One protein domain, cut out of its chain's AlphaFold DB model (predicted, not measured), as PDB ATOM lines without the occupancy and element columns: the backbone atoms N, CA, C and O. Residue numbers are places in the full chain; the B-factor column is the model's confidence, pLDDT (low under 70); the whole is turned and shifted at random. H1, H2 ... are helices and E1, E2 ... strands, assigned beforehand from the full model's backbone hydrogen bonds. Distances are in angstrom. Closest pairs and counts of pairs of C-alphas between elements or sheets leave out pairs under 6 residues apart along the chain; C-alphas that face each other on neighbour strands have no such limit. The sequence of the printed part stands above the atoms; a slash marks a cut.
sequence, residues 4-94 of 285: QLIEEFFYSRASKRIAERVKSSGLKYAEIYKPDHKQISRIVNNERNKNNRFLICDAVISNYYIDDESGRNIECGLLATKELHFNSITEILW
ATOM      1  N   GLN A   4      -8.359   0.370  -2.240       89.69
ATOM      2  CA  GLN A   4      -9.322   1.334  -2.775       89.69
ATOM      3  C   GLN A   4      -8.938   1.887  -4.148       89.69
ATOM      4  O   GLN A   4      -9.816   2.021  -5.001       89.69
ATOM      5  N   LEU A   5      -7.654   2.184  -4.371       91.62
ATOM      6  CA  LEU A   5      -7.172   2.715  -5.647       91.62
ATOM      7  C   LEU A   5      -7.210   1.661  -6.757       91.62
ATOM      8  O   LEU A   5      -7.626   1.964  -7.871       91.62
ATOM      9  N   ILE A   6      -6.888   0.405  -6.439       94.06
ATOM     10  CA  ILE A   6      -6.989  -0.719  -7.382       94.06
ATOM     11  C   ILE A   6      -8.464  -1.039  -7.682       94.06
ATOM     12  O   ILE A   6      -8.837  -1.296  -8.823       94.06
ATOM     13  N   GLU A   7      -9.342  -0.981  -6.681       93.56
ATOM     14  CA  GLU A   7     -10.785  -1.124  -6.890       93.56
ATOM     15  C   GLU A   7     -11.323  -0.010  -7.796       93.56
ATOM     16  O   GLU A   7     -12.042  -0.291  -8.751       93.56
ATOM     17  N   GLU A   8     -10.969   1.252  -7.528       92.81
ATOM     18  CA  GLU A   8     -11.348   2.393  -8.371       92.81
ATOM     19  C   GLU A   8     -10.798   2.253  -9.796       92.81
ATOM     20  O   GLU A   8     -11.503   2.555 -10.759       92.81
ATOM     21  N   PHE A   9      -9.583   1.724  -9.954       95.19
ATOM     22  CA  PHE A   9      -8.993   1.440 -11.259       95.19
ATOM     23  C   PHE A   9      -9.892   0.523 -12.101       95.19
ATOM     24  O   PHE A   9     -10.096   0.794 -13.288       95.19
ATOM     25  N   PHE A  10     -10.447  -0.534 -11.501       95.88
ATOM     26  CA  PHE A  10     -11.335  -1.467 -12.198       95.88
ATOM     27  C   PHE A  10     -12.753  -0.915 -12.370       95.88
ATOM     28  O   PHE A  10     -13.289  -0.956 -13.479       95.88
ATOM     29  N   TYR A  11     -13.348  -0.348 -11.315       95.00
ATOM     30  CA  TYR A  11     -14.705   0.197 -11.385       95.00
ATOM     31  C   TYR A  11     -14.819   1.330 -12.405       95.00
ATOM     32  O   TYR A  11     -15.711   1.280 -13.246       95.00
ATOM     33  N   SER A  12     -13.895   2.294 -12.405       94.75
ATOM     34  CA  SER A  12     -13.931   3.423 -13.345       94.75
ATOM     35  C   SER A  12     -13.889   2.977 -14.810       94.75
ATOM     36  O   SER A  12     -14.611   3.526 -15.646       94.75
ATOM     37  N   ARG A  13     -13.098   1.945 -15.135       96.56
ATOM     38  CA  ARG A  13     -12.996   1.388 -16.494       96.56
ATOM     39  C   ARG A  13     -14.256   0.639 -16.906       96.56
ATOM     40  O   ARG A  13     -14.787   0.910 -17.982       96.56
ATOM     41  N   ALA A  14     -14.761  -0.238 -16.042       97.12
ATOM     42  CA  ALA A  14     -16.011  -0.952 -16.287       97.12
ATOM     43  C   ALA A  14     -17.185   0.032 -16.464       97.12
ATOM     44  O   ALA A  14     -17.937  -0.046 -17.435       97.12
ATOM     45  N   SER A  15     -17.286   1.029 -15.583       96.44
ATOM     46  CA  SER A  15     -18.276   2.106 -15.660       96.44
ATOM     47  C   SER A  15     -18.193   2.892 -16.957       96.44
ATOM     48  O   SER A  15     -19.216   3.083 -17.613       96.44
ATOM     49  N   LYS A  16     -16.989   3.309 -17.366       96.88
ATOM     50  CA  LYS A  16     -16.783   4.033 -18.625       96.88
ATOM     51  C   LYS A  16     -17.269   3.216 -19.824       96.88
ATOM     52  O   LYS A  16     -17.985   3.742 -20.671       96.88
ATOM     53  N   ARG A  17     -16.953   1.921 -19.863       97.12
ATOM     54  CA  ARG A  17     -17.414   1.009 -20.920       97.12
ATOM     55  C   ARG A  17     -18.922   0.927 -21.005       97.12
ATOM     56  O   ARG A  17     -19.503   1.030 -22.080       97.12
ATOM     57  N   ILE A  18     -19.545   0.698 -19.855       97.44
ATOM     58  CA  ILE A  18     -20.989   0.555 -19.745       97.44
ATOM     59  C   ILE A  18     -21.647   1.866 -20.167       97.44
ATOM     60  O   ILE A  18     -22.568   1.840 -20.977       97.44
ATOM     61  N   ALA A  19     -21.123   3.009 -19.719       97.25
ATOM     62  CA  ALA A  19     -21.579   4.332 -20.131       97.25
ATOM     63  C   ALA A  19     -21.523   4.531 -21.651       97.25
ATOM     64  O   ALA A  19     -22.500   4.992 -22.239       97.25
ATOM     65  N   GLU A  20     -20.417   4.154 -22.295       97.31
ATOM     66  CA  GLU A  20     -20.265   4.241 -23.750       97.31
ATOM     67  C   GLU A  20     -21.306   3.375 -24.474       97.31
ATOM     68  O   GLU A  20     -22.020   3.882 -25.338       97.31
ATOM     69  N   ARG A  21     -21.474   2.106 -24.076       97.06
ATOM     70  CA  ARG A  21     -22.456   1.195 -24.695       97.06
ATOM     71  C   ARG A  21     -23.904   1.639 -24.475       97.06
ATOM     72  O   ARG A  21     -24.689   1.613 -25.418       97.06
ATOM     73  N   VAL A  22     -24.256   2.090 -23.268       96.50
ATOM     74  CA  VAL A  22     -25.600   2.614 -22.954       96.50
ATOM     75  C   VAL A  22     -25.895   3.882 -23.755       96.50
ATOM     76  O   VAL A  22     -26.979   4.032 -24.312       96.50
ATOM     77  N   LYS A  23     -24.925   4.798 -23.861       95.62
ATOM     78  CA  LYS A  23     -25.086   6.018 -24.659       95.62
ATOM     79  C   LYS A  23     -25.268   5.697 -26.143       95.62
ATOM     80  O   LYS A  23     -26.105   6.318 -26.793       95.62
ATOM     81  N   SER A  24     -24.498   4.747 -26.669       95.81
ATOM     82  CA  SER A  24     -24.571   4.333 -28.073       95.81
ATOM     83  C   SER A  24     -25.852   3.576 -28.422       95.81
ATOM     84  O   SER A  24     -26.301   3.684 -29.559       95.81
ATOM     85  N   SER A  25     -26.454   2.842 -27.481       96.12
ATOM     86  CA  SER A  25     -27.705   2.114 -27.729       96.12
ATOM     87  C   SER A  25     -28.944   3.016 -27.728       96.12
ATOM     88  O   SER A  25     -29.959   2.660 -28.319       96.12
ATOM     89  N   GLY A  26     -28.883   4.178 -27.064       94.12
ATOM     90  CA  GLY A  26     -30.025   5.087 -26.914       94.12
ATOM     91  C   GLY A  26     -31.120   4.571 -25.971       94.12
ATOM     92  O   GLY A  26     -32.176   5.197 -25.867       94.12
ATOM     93  N   LEU A  27     -30.874   3.455 -25.276       94.44
ATOM     94  CA  LEU A  27     -31.821   2.847 -24.348       94.44
ATOM     95  C   LEU A  27     -31.958   3.660 -23.060       94.44
ATOM     96  O   LEU A  27     -30.989   4.186 -22.505       94.44
ATOM     97  N   LYS A  28     -33.171   3.687 -22.510       95.00
ATOM     98  CA  LYS A  28     -33.415   4.153 -21.146       95.00
ATOM     99  C   LYS A  28     -32.934   3.099 -20.157       95.00
ATOM    100  O   LYS A  28     -33.031   1.897 -20.379       95.00
ATOM    101  N   TYR A  29     -32.521   3.545 -18.976       95.31
ATOM    102  CA  TYR A  29     -32.031   2.649 -17.924       95.31
ATOM    103  C   TYR A  29     -33.048   1.576 -17.496       95.31
ATOM    104  O   TYR A  29     -32.655   0.464 -17.152       95.31
ATOM    105  N   ALA A  30     -34.350   1.886 -17.547       93.19
ATOM    106  CA  ALA A  30     -35.419   0.936 -17.230       93.19
ATOM    107  C   ALA A  30     -35.599  -0.168 -18.283       93.19
ATOM    108  O   ALA A  30     -36.103  -1.235 -17.946       93.19
ATOM    109  N   GLU A  31     -35.170   0.071 -19.524       92.81
ATOM    110  CA  GLU A  31     -35.171  -0.931 -20.598       92.81
ATOM    111  C   GLU A  31     -34.001  -1.911 -20.438       92.81
ATOM    112  O   GLU A  31     -34.094  -3.062 -20.849       92.81
ATOM    113  N   ILE A  32     -32.920  -1.477 -19.782       94.25
ATOM    114  CA  ILE A  32     -31.748  -2.310 -19.490       94.25
ATOM    115  C   ILE A  32     -31.986  -3.147 -18.228       94.25
ATOM    116  O   ILE A  32     -31.777  -4.357 -18.222       94.25
ATOM    117  N   TYR A  33     -32.429  -2.511 -17.140       94.62
ATOM    118  CA  TYR A  33     -32.622  -3.180 -15.855       94.62
ATOM    119  C   TYR A  33     -33.847  -2.627 -15.121       94.62
ATOM    120  O   TYR A  33     -33.760  -1.687 -14.329       94.62
ATOM    121  N   LYS A  34     -35.013  -3.225 -15.392       90.88
ATOM    122  CA  LYS A  34     -36.308  -2.829 -14.815       90.88
ATOM    123  C   LYS A  34     -36.363  -2.913 -13.274       90.88
ATOM    124  O   LYS A  34     -36.883  -1.962 -12.688       90.88
ATOM    125  N   PRO A  35     -35.818  -3.957 -12.605       90.44
ATOM    126  CA  PRO A  35     -35.915  -4.098 -11.145       90.44
ATOM    127  C   PRO A  35     -35.326  -2.927 -10.342       90.44
ATOM    128  O   PRO A  35     -35.934  -2.490  -9.370       90.44
ATOM    129  N   ASP A  36     -34.167  -2.398 -10.752       89.50
ATOM    130  CA  ASP A  36     -33.559  -1.202 -10.149       89.50
ATOM    131  C   ASP A  36     -32.764  -0.392 -11.185       89.50
ATOM    132  O   ASP A  36     -31.533  -0.351 -11.199       89.50
ATOM    133  N   HIS A  37     -33.475   0.310 -12.064       90.06
ATOM    134  CA  HIS A  37     -32.867   1.124 -13.122       90.06
ATOM    135  C   HIS A  37     -31.935   2.236 -12.601       90.06
ATOM    136  O   HIS A  37     -31.079   2.727 -13.342       90.06
ATOM    137  N   LYS A  38     -32.051   2.638 -11.325       91.06
ATOM    138  CA  LYS A  38     -31.125   3.605 -10.713       91.06
ATOM    139  C   LYS A  38     -29.722   3.022 -10.571       91.06
ATOM    140  O   LYS A  38     -28.759   3.788 -10.559       91.06
ATOM    141  N   GLN A  39     -29.583   1.699 -10.498       91.31
ATOM    142  CA  GLN A  39     -28.280   1.046 -10.478       91.31
ATOM    143  C   GLN A  39     -27.496   1.311 -11.769       91.31
ATOM    144  O   GLN A  39     -26.324   1.665 -11.691       91.31
ATOM    145  N   ILE A  40     -28.147   1.256 -12.937       94.00
ATOM    146  CA  ILE A  40     -27.515   1.593 -14.225       94.00
ATOM    147  C   ILE A  40     -27.041   3.048 -14.227       94.00
ATOM    148  O   ILE A  40     -25.894   3.315 -14.571       94.00
ATOM    149  N   SER A  41     -27.876   3.978 -13.752       93.00
ATOM    150  CA  SER A  41     -27.503   5.393 -13.611       93.00
ATOM    151  C   SER A  41     -26.237   5.579 -12.766       93.00
ATOM    152  O   SER A  41     -25.342   6.326 -13.151       93.00
ATOM    153  N   ARG A  42     -26.145   4.894 -11.621       92.81
ATOM    154  CA  ARG A  42     -24.963   4.961 -10.746       92.81
ATOM    155  C   ARG A  42     -23.724   4.385 -11.424       92.81
ATOM    156  O   ARG A  42     -22.660   4.980 -11.315       92.81
ATOM    157  N   ILE A  43     -23.860   3.259 -12.130       94.44
ATOM    158  CA  ILE A  43     -22.753   2.635 -12.866       94.44
ATOM    159  C   ILE A  43     -22.223   3.589 -13.936       94.44
ATOM    160  O   ILE A  43     -21.021   3.832 -13.971       94.44
ATOM    161  N   VAL A  44     -23.104   4.167 -14.757       94.19
ATOM    162  CA  VAL A  44     -22.739   5.097 -15.840       94.19
ATOM    163  C   VAL A  44     -21.995   6.328 -15.312       94.19
ATOM    164  O   VAL A  44     -21.061   6.798 -15.955       94.19
ATOM    165  N   ASN A  45     -22.355   6.808 -14.120       92.12
ATOM    166  CA  ASN A  45     -21.715   7.960 -13.480       92.12
ATOM    167  C   ASN A  45     -20.547   7.588 -12.544       92.12
ATOM    168  O   ASN A  45     -19.978   8.471 -11.910       92.12
ATOM    169  N   ASN A  46     -20.196   6.300 -12.431       90.81
ATOM    170  CA  ASN A  46     -19.206   5.784 -11.477       90.81
ATOM    171  C   ASN A  46     -19.460   6.225 -10.013       90.81
ATOM    172  O   ASN A  46     -18.543   6.519  -9.246       90.81
ATOM    173  N   GLU A  47     -20.728   6.294  -9.601       87.19
ATOM    174  CA  GLU A  47     -21.121   6.795  -8.282       87.19
ATOM    175  C   GLU A  47     -21.198   5.674  -7.239       87.19
ATOM    176  O   GLU A  47     -22.197   4.954  -7.120       87.19
ATOM    177  N   ARG A  48     -20.148   5.569  -6.418       79.25
ATOM    178  CA  ARG A  48     -20.112   4.696  -5.235       79.25
ATOM    179  C   ARG A  48     -20.458   5.490  -3.982       79.25
ATOM    180  O   ARG A  48     -19.933   6.574  -3.750       79.25
ATOM    181  N   ASN A  49     -21.330   4.946  -3.139       72.00
ATOM    182  CA  ASN A  49     -21.657   5.548  -1.845       72.00
ATOM    183  C   ASN A  49     -21.447   4.532  -0.713       72.00
ATOM    184  O   ASN A  49     -21.340   3.332  -0.954       72.00
ATOM    185  N   LYS A  50     -21.383   5.003   0.543       66.25
ATOM    186  CA  LYS A  50     -21.132   4.132   1.713       66.25
ATOM    187  C   LYS A  50     -22.142   2.980   1.843       66.25
ATOM    188  O   LYS A  50     -21.789   1.940   2.388       66.25
ATOM    189  N   ASN A  51     -23.357   3.158   1.320       62.22
ATOM    190  CA  ASN A  51     -24.449   2.181   1.386       62.22
ATOM    191  C   ASN A  51     -24.511   1.255   0.154       62.22
ATOM    192  O   ASN A  51     -25.219   0.257   0.182       62.22
ATOM    193  N   ASN A  52     -23.765   1.568  -0.908       64.94
ATOM    194  CA  ASN A  52     -23.664   0.810  -2.148       64.94
ATOM    195  C   ASN A  52     -22.187   0.681  -2.529       64.94
ATOM    196  O   ASN A  52     -21.694   1.307  -3.470       64.94
ATOM    197  N   ARG A  53     -21.473  -0.100  -1.716       64.44
ATOM    198  CA  ARG A  53     -20.027  -0.303  -1.843       64.44
ATOM    199  C   ARG A  53     -19.654  -1.040  -3.134       64.44
ATOM    200  O   ARG A  53     -18.565  -0.834  -3.655       64.44
ATOM    201  N   PHE A  54     -20.574  -1.857  -3.650       75.56
ATOM    202  CA  PHE A  54     -20.417  -2.643  -4.870       75.56
ATOM    203  C   PHE A  54     -21.186  -1.967  -6.007       75.56
ATOM    204  O   PHE A  54     -22.414  -1.981  -6.030       75.56
ATOM    205  N   LEU A  55     -20.472  -1.338  -6.939       83.62
ATOM    206  CA  LEU A  55     -21.115  -0.581  -8.014       83.62
ATOM    207  C   LEU A  55     -21.811  -1.498  -9.031       83.62
ATOM    208  O   LEU A  55     -22.963  -1.272  -9.400       83.62
ATOM    209  N   ILE A  56     -21.106  -2.552  -9.444       90.62
ATOM    210  CA  ILE A  56     -21.547  -3.535 -10.433       90.62
ATOM    211  C   ILE A  56     -21.754  -4.862  -9.698       90.62
ATOM    212  O   ILE A  56     -20.787  -5.518  -9.313       90.62
ATOM    213  N   CYS A  57     -23.013  -5.220  -9.456       90.69
ATOM    214  CA  CYS A  57     -23.400  -6.468  -8.794       90.69
ATOM    215  C   CYS A  57     -23.804  -7.515  -9.833       90.69
ATOM    216  O   CYS A  57     -24.353  -7.152 -10.865       90.69
ATOM    217  N   ASP A  58     -23.674  -8.805  -9.527       91.62
ATOM    218  CA  ASP A  58     -24.036  -9.885 -10.462       91.62
ATOM    219  C   ASP A  58     -25.485  -9.766 -10.977       91.62
ATOM    220  O   ASP A  58     -25.753  -9.971 -12.159       91.62
ATOM    221  N   ALA A  59     -26.403  -9.303 -10.122       91.25
ATOM    222  CA  ALA A  59     -27.801  -9.056 -10.479       91.25
ATOM    223  C   ALA A  59     -28.009  -7.944 -11.527       91.25
ATOM    224  O   ALA A  59     -29.030  -7.935 -12.202       91.25
ATOM    225  N   VAL A  60     -27.086  -6.990 -11.687       93.25
ATOM    226  CA  VAL A  60     -27.192  -5.981 -12.762       93.25
ATOM    227  C   VAL A  60     -26.626  -6.503 -14.082       93.25
ATOM    228  O   VAL A  60     -26.964  -5.997 -15.150       93.25
ATOM    229  N   ILE A  61     -25.759  -7.516 -14.012       94.00
ATOM    230  CA  ILE A  61     -25.140  -8.146 -15.177       94.00
ATOM    231  C   ILE A  61     -26.153  -9.066 -15.856       94.00
ATOM    232  O   ILE A  61     -26.341  -8.966 -17.066       94.00
ATOM    233  N   SER A  62     -26.825  -9.922 -15.081       93.00
ATOM    234  CA  SER A  62     -27.833 -10.857 -15.583       93.00
ATOM    235  C   SER A  62     -28.890 -11.138 -14.517       93.00
ATOM    236  O   SER A  62     -28.563 -11.580 -13.416       93.00
ATOM    237  N   ASN A  63     -30.160 -10.905 -14.843       93.38
ATOM    238  CA  ASN A  63     -31.291 -11.139 -13.947       93.38
ATOM    239  C   ASN A  63     -32.590 -11.334 -14.739       93.38
ATOM    240  O   ASN A  63     -32.620 -11.197 -15.959       93.38
ATOM    241  N   TYR A  64     -33.677 -11.620 -14.037       92.56
ATOM    242  CA  TYR A  64     -35.008 -11.789 -14.596       92.56
ATOM    243  C   TYR A  64     -36.000 -10.898 -13.848       92.56
ATOM    244  O   TYR A  64     -35.849 -10.648 -12.651       92.56
ATOM    245  N   TYR A  65     -37.043 -10.447 -14.535       90.50
ATOM    246  CA  TYR A  65     -38.220  -9.860 -13.897       90.50
ATOM    247  C   TYR A  65     -39.492 -10.517 -14.423       90.50
ATOM    248  O   TYR A  65     -39.523 -11.005 -15.551       90.50
ATOM    249  N   ILE A  66     -40.540 -10.528 -13.599       88.88
ATOM    250  CA  ILE A  66     -41.867 -10.980 -14.019       88.88
ATOM    251  C   ILE A  66     -42.563  -9.797 -14.676       88.88
ATOM    252  O   ILE A  66     -42.666  -8.722 -14.089       88.88
ATOM    253  N   ASP A  67     -43.002  -9.985 -15.910       88.25
ATOM    254  CA  ASP A  67     -43.802  -8.996 -16.608       88.25
ATOM    255  C   ASP A  67     -45.243  -9.002 -16.087       88.25
ATOM    256  O   ASP A  67     -45.908 -10.037 -16.110       88.25
ATOM    257  N   ASP A  68     -45.722  -7.850 -15.618       83.12
ATOM    258  CA  ASP A  68     -47.028  -7.728 -14.960       83.12
ATOM    259  C   ASP A  68     -48.201  -8.018 -15.914       83.12
ATOM    260  O   ASP A  68     -49.264  -8.450 -15.472       83.12
ATOM    261  N   GLU A  69     -48.014  -7.812 -17.223       83.31
ATOM    262  CA  GLU A  69     -49.050  -8.037 -18.238       83.31
ATOM    263  C   GLU A  69     -49.107  -9.498 -18.699       83.31
ATOM    264  O   GLU A  69     -50.186 -10.084 -18.804       83.31
ATOM    265  N   SER A  70     -47.954 -10.106 -18.983       84.50
ATOM    266  CA  SER A  70     -47.882 -11.468 -19.523       84.50
ATOM    267  C   SER A  70     -47.643 -12.557 -18.473       84.50
ATOM    268  O   SER A  70     -47.793 -13.742 -18.782       84.50
ATOM    269  N   GLY A  71     -47.248 -12.187 -17.250       86.50
ATOM    270  CA  GLY A  71     -46.864 -13.102 -16.171       86.50
ATOM    271  C   GLY A  71     -45.589 -13.906 -16.454       86.50
ATOM    272  O   GLY A  71     -45.312 -14.885 -15.760       86.50
ATOM    273  N   ARG A  72     -44.828 -13.553 -17.497       89.75
ATOM    274  CA  ARG A  72     -43.636 -14.292 -17.941       89.75
ATOM    275  C   ARG A  72     -42.365 -13.711 -17.337       89.75
ATOM    276  O   ARG A  72     -42.260 -12.506 -17.139       89.75
ATOM    277  N   ASN A  73     -41.375 -14.574 -17.119       90.19
ATOM    278  CA  ASN A  73     -40.021 -14.145 -16.778       90.19
ATOM    279  C   ASN A  73     -39.318 -13.602 -18.026       90.19
ATOM    280  O   ASN A  73     -39.181 -14.322 -19.016       90.19
ATOM    281  N   ILE A  74     -38.856 -12.356 -17.958       91.50
ATOM    282  CA  ILE A  74     -38.083 -11.689 -19.006       91.50
ATOM    283  C   ILE A  74     -36.663 -11.456 -18.495       91.50
ATOM    284  O   ILE A  74     -36.469 -10.910 -17.408       91.50
ATOM    285  N   GLU A  75     -35.676 -11.872 -19.288       93.19
ATOM    286  CA  GLU A  75     -34.260 -11.598 -19.033       93.19
ATOM    287  C   GLU A  75     -33.962 -10.102 -19.132       93.19
ATOM    288  O   GLU A  75     -34.431  -9.406 -20.031       93.19
ATOM    289  N   CYS A  76     -33.164  -9.604 -18.196       92.75
ATOM    290  CA  CYS A  76     -32.721  -8.220 -18.140       92.75
ATOM    291  C   CYS A  76     -31.311  -8.126 -17.547       92.75
ATOM    292  O   CYS A  76     -30.755  -9.103 -17.039       92.75
ATOM    293  N   GLY A  77     -30.734  -6.930 -17.596       95.25
ATOM    294  CA  GLY A  77     -29.362  -6.669 -17.185       95.25
ATOM    295  C   GLY A  77     -28.422  -6.496 -18.372       95.25
ATOM    296  O   GLY A  77     -28.775  -6.732 -19.527       95.25
ATOM    297  N   LEU A  78     -27.201  -6.067 -18.065       96.19
ATOM    298  CA  LEU A  78     -26.207  -5.631 -19.048       96.19
ATOM    299  C   LEU A  78     -25.897  -6.684 -20.120       96.19
ATOM    300  O   LEU A  78     -25.680  -6.323 -21.273       96.19
ATOM    301  N   LEU A  79     -25.867  -7.966 -19.750       95.75
ATOM    302  CA  LEU A  79     -25.544  -9.061 -20.665       95.75
ATOM    303  C   LEU A  79     -26.758  -9.527 -21.484       95.75
ATOM    304  O   LEU A  79     -26.600  -9.961 -22.620       95.75
ATOM    305  N   ALA A  80     -27.965  -9.433 -20.921       93.81
ATOM    306  CA  ALA A  80     -29.196  -9.851 -21.593       93.81
ATOM    307  C   ALA A  80     -29.664  -8.838 -22.656       93.81
ATOM    308  O   ALA A  80     -30.311  -9.211 -23.637       93.81
ATOM    309  N   THR A  81     -29.335  -7.552 -22.484       94.50
ATOM    310  CA  THR A  81     -29.696  -6.482 -23.423       94.50
ATOM    311  C   THR A  81     -28.799  -6.498 -24.667       94.50
ATOM    312  O   THR A  81     -27.681  -5.977 -24.664       94.50
ATOM    313  N   LYS A  82     -29.301  -7.069 -25.769       92.75
ATOM    314  CA  LYS A  82     -28.544  -7.298 -27.017       92.75
ATOM    315  C   LYS A  82     -28.012  -6.019 -27.663       92.75
ATOM    316  O   LYS A  82     -26.935  -6.039 -28.252       92.75
ATOM    317  N   GLU A  83     -28.734  -4.913 -27.530       95.50
ATOM    318  CA  GLU A  83     -28.394  -3.594 -28.073       95.50
ATOM    319  C   GLU A  83     -27.159  -2.976 -27.399       95.50
ATOM    320  O   GLU A  83     -26.559  -2.048 -27.937       95.50
ATOM    321  N   LEU A  84     -26.750  -3.482 -26.227       95.31
ATOM    322  CA  LEU A  84     -25.495  -3.079 -25.587       95.31
ATOM    323  C   LEU A  84     -24.275  -3.785 -26.192       95.31
ATOM    324  O   LEU A  84     -23.152  -3.311 -26.021       95.31
ATOM    325  N   HIS A  85     -24.486  -4.882 -26.930       95.25
ATOM    326  CA  HIS A  85     -23.447  -5.644 -27.624       95.25
ATOM    327  C   HIS A  85     -22.299  -6.133 -26.721       95.25
ATOM    328  O   HIS A  85     -21.151  -6.204 -27.166       95.25
ATOM    329  N   PHE A  86     -22.599  -6.471 -25.464       96.69
ATOM    330  CA  PHE A  86     -21.668  -7.183 -24.590       96.69
ATOM    331  C   PHE A  86     -21.683  -8.679 -24.902       96.69
ATOM    332  O   PHE A  86     -22.745  -9.293 -24.942       96.69
ATOM    333  N   ASN A  87     -20.505  -9.277 -25.087       94.62
ATOM    334  CA  ASN A  87     -20.393 -10.696 -25.439       94.62
ATOM    335  C   ASN A  87     -20.162 -11.601 -24.224       94.62
ATOM    336  O   ASN A  87     -20.321 -12.817 -24.314       94.62
ATOM    337  N   SER A  88     -19.731 -11.033 -23.096       96.06
ATOM    338  CA  SER A  88     -19.418 -11.797 -21.890       96.06
ATOM    339  C   SER A  88     -19.405 -10.925 -20.638       96.06
ATOM    340  O   SER A  88     -19.272  -9.702 -20.703       96.06
ATOM    341  N   ILE A  89     -19.461 -11.584 -19.480       96.56
ATOM    342  CA  ILE A  89     -19.232 -10.948 -18.180       96.56
ATOM    343  C   ILE A  89     -17.812 -10.366 -18.105       96.56
ATOM    344  O   ILE A  89     -17.624  -9.267 -17.586       96.56
ATOM    345  N   THR A  90     -16.823 -11.049 -18.693       96.62
ATOM    346  CA  THR A  90     -15.434 -10.574 -18.747       96.62
ATOM    347  C   THR A  90     -15.331  -9.237 -19.469       96.62
ATOM    348  O   THR A  90     -14.689  -8.322 -18.967       96.62
ATOM    349  N   GLU A  91     -16.019  -9.088 -20.605       96.69
ATOM    350  CA  GLU A  91     -16.040  -7.825 -21.348       96.69
ATOM    351  C   GLU A  91     -16.640  -6.691 -20.506       96.69
ATOM    352  O   GLU A  91     -16.100  -5.586 -20.486       96.69
ATOM    353  N   ILE A  92     -17.721  -6.964 -19.771       96.94
ATOM    354  CA  ILE A  92     -18.386  -5.976 -18.909       96.94
ATOM    355  C   ILE A  92     -17.460  -5.530 -17.771       96.94
ATOM    356  O   ILE A  92     -17.304  -4.332 -17.538       96.94
ATOM    357  N   LEU A  93     -16.855  -6.485 -17.063       96.88
ATOM    358  CA  LEU A  93     -16.079  -6.225 -15.851       96.88
ATOM    359  C   LEU A  93     -14.650  -5.763 -16.147       96.88
ATOM    360  O   LEU A  93     -14.181  -4.774 -15.593       96.88
ATOM    361  N   TRP A  94     -13.957  -6.462 -17.038       97.19
ATOM    362  CA  TRP A  94     -12.522  -6.296 -17.271       97.19
ATOM    363  C   TRP A  94     -12.218  -5.675 -18.633       97.19
ATOM    364  O   TRP A  94     -11.190  -5.022 -18.788       97.19
TER     365      TRP A  94
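Overview. This is residues 4 to 94 of the 285 residues of an uncharacterized protein of Roseburia inulinivorans (UniProt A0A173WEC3). One long helix, H1, runs along one side of the domain, with the short helices H3 and H5 packed on it; a slim two-stranded hairpin, E1 and E2, makes the end far from where H1 begins. H2 packs on H3, and H4 lies near H3 and H5. The printed part has 91 residues, with named elements in the order H1, H2, H3, H4, E1, E2, H5: five helices and two strands, mostly helix, the sheet E1 - E2 antiparallel. It is compact, with a radius of gyration of the C-alphas of 13.1 A, yet elongated, spanning 45 by 28 by 21 A.

Arrangement. E1, residues 63 to 66, and E2, residues 73 to 76, form an antiparallel hairpin at 141 degrees, with N 65 and O 74 3.0 A apart and N 74 and O 65 2.8 A apart, within hydrogen-bond range. H4, residues 58 to 61, precedes E1 by a tight link. H3, residues 37 to 44, is close to H4 but not clearly touching, the closest C-alphas, of Gln 39 and Val 60, 7.5 A apart. H2, residues 29 to 32, touches H3, closest at the C-alphas of Ala 30 and His 37, 4.8 A. H1, residues 4 to 25, touches H3 with residues 15 to 19 alone, closest at the C-alphas of Ala 19 and Val 44, 4.5 A, at a steep tilt of 67 degrees, opposite ways. H5, residues 89 to 93, touches H1 at residues 10 to 18 alone, closest at the C-alphas of Ala 14 and Leu 93, 5.3 A. Every O i to N i+4 pair is within hydrogen-bond range in H3 and H5, 17 of 18 in H1; H2 and H4 are too short for such a pair.

Along the chain. H1 measures 31.0 A, from C-alpha 4 at (-9.322, 1.334, -2.775) to C-alpha 25 at (-27.705, 2.114, -27.729). H3 measures 11.2 A, E1 10.6 A and E2 9.5 A. H5 ends with C-alpha 93 at (-16.079, -6.225, -15.851).

Size, cuts and confidence. The C-alphas farthest apart, of Leu 5 and Ser 70, are 45.3 A apart. The printed part has no cut. The links H3 to H4 and E2 to H5 are long. Mean pLDDT of the printed part is 91.4, and residues 50 to 53 are under 70.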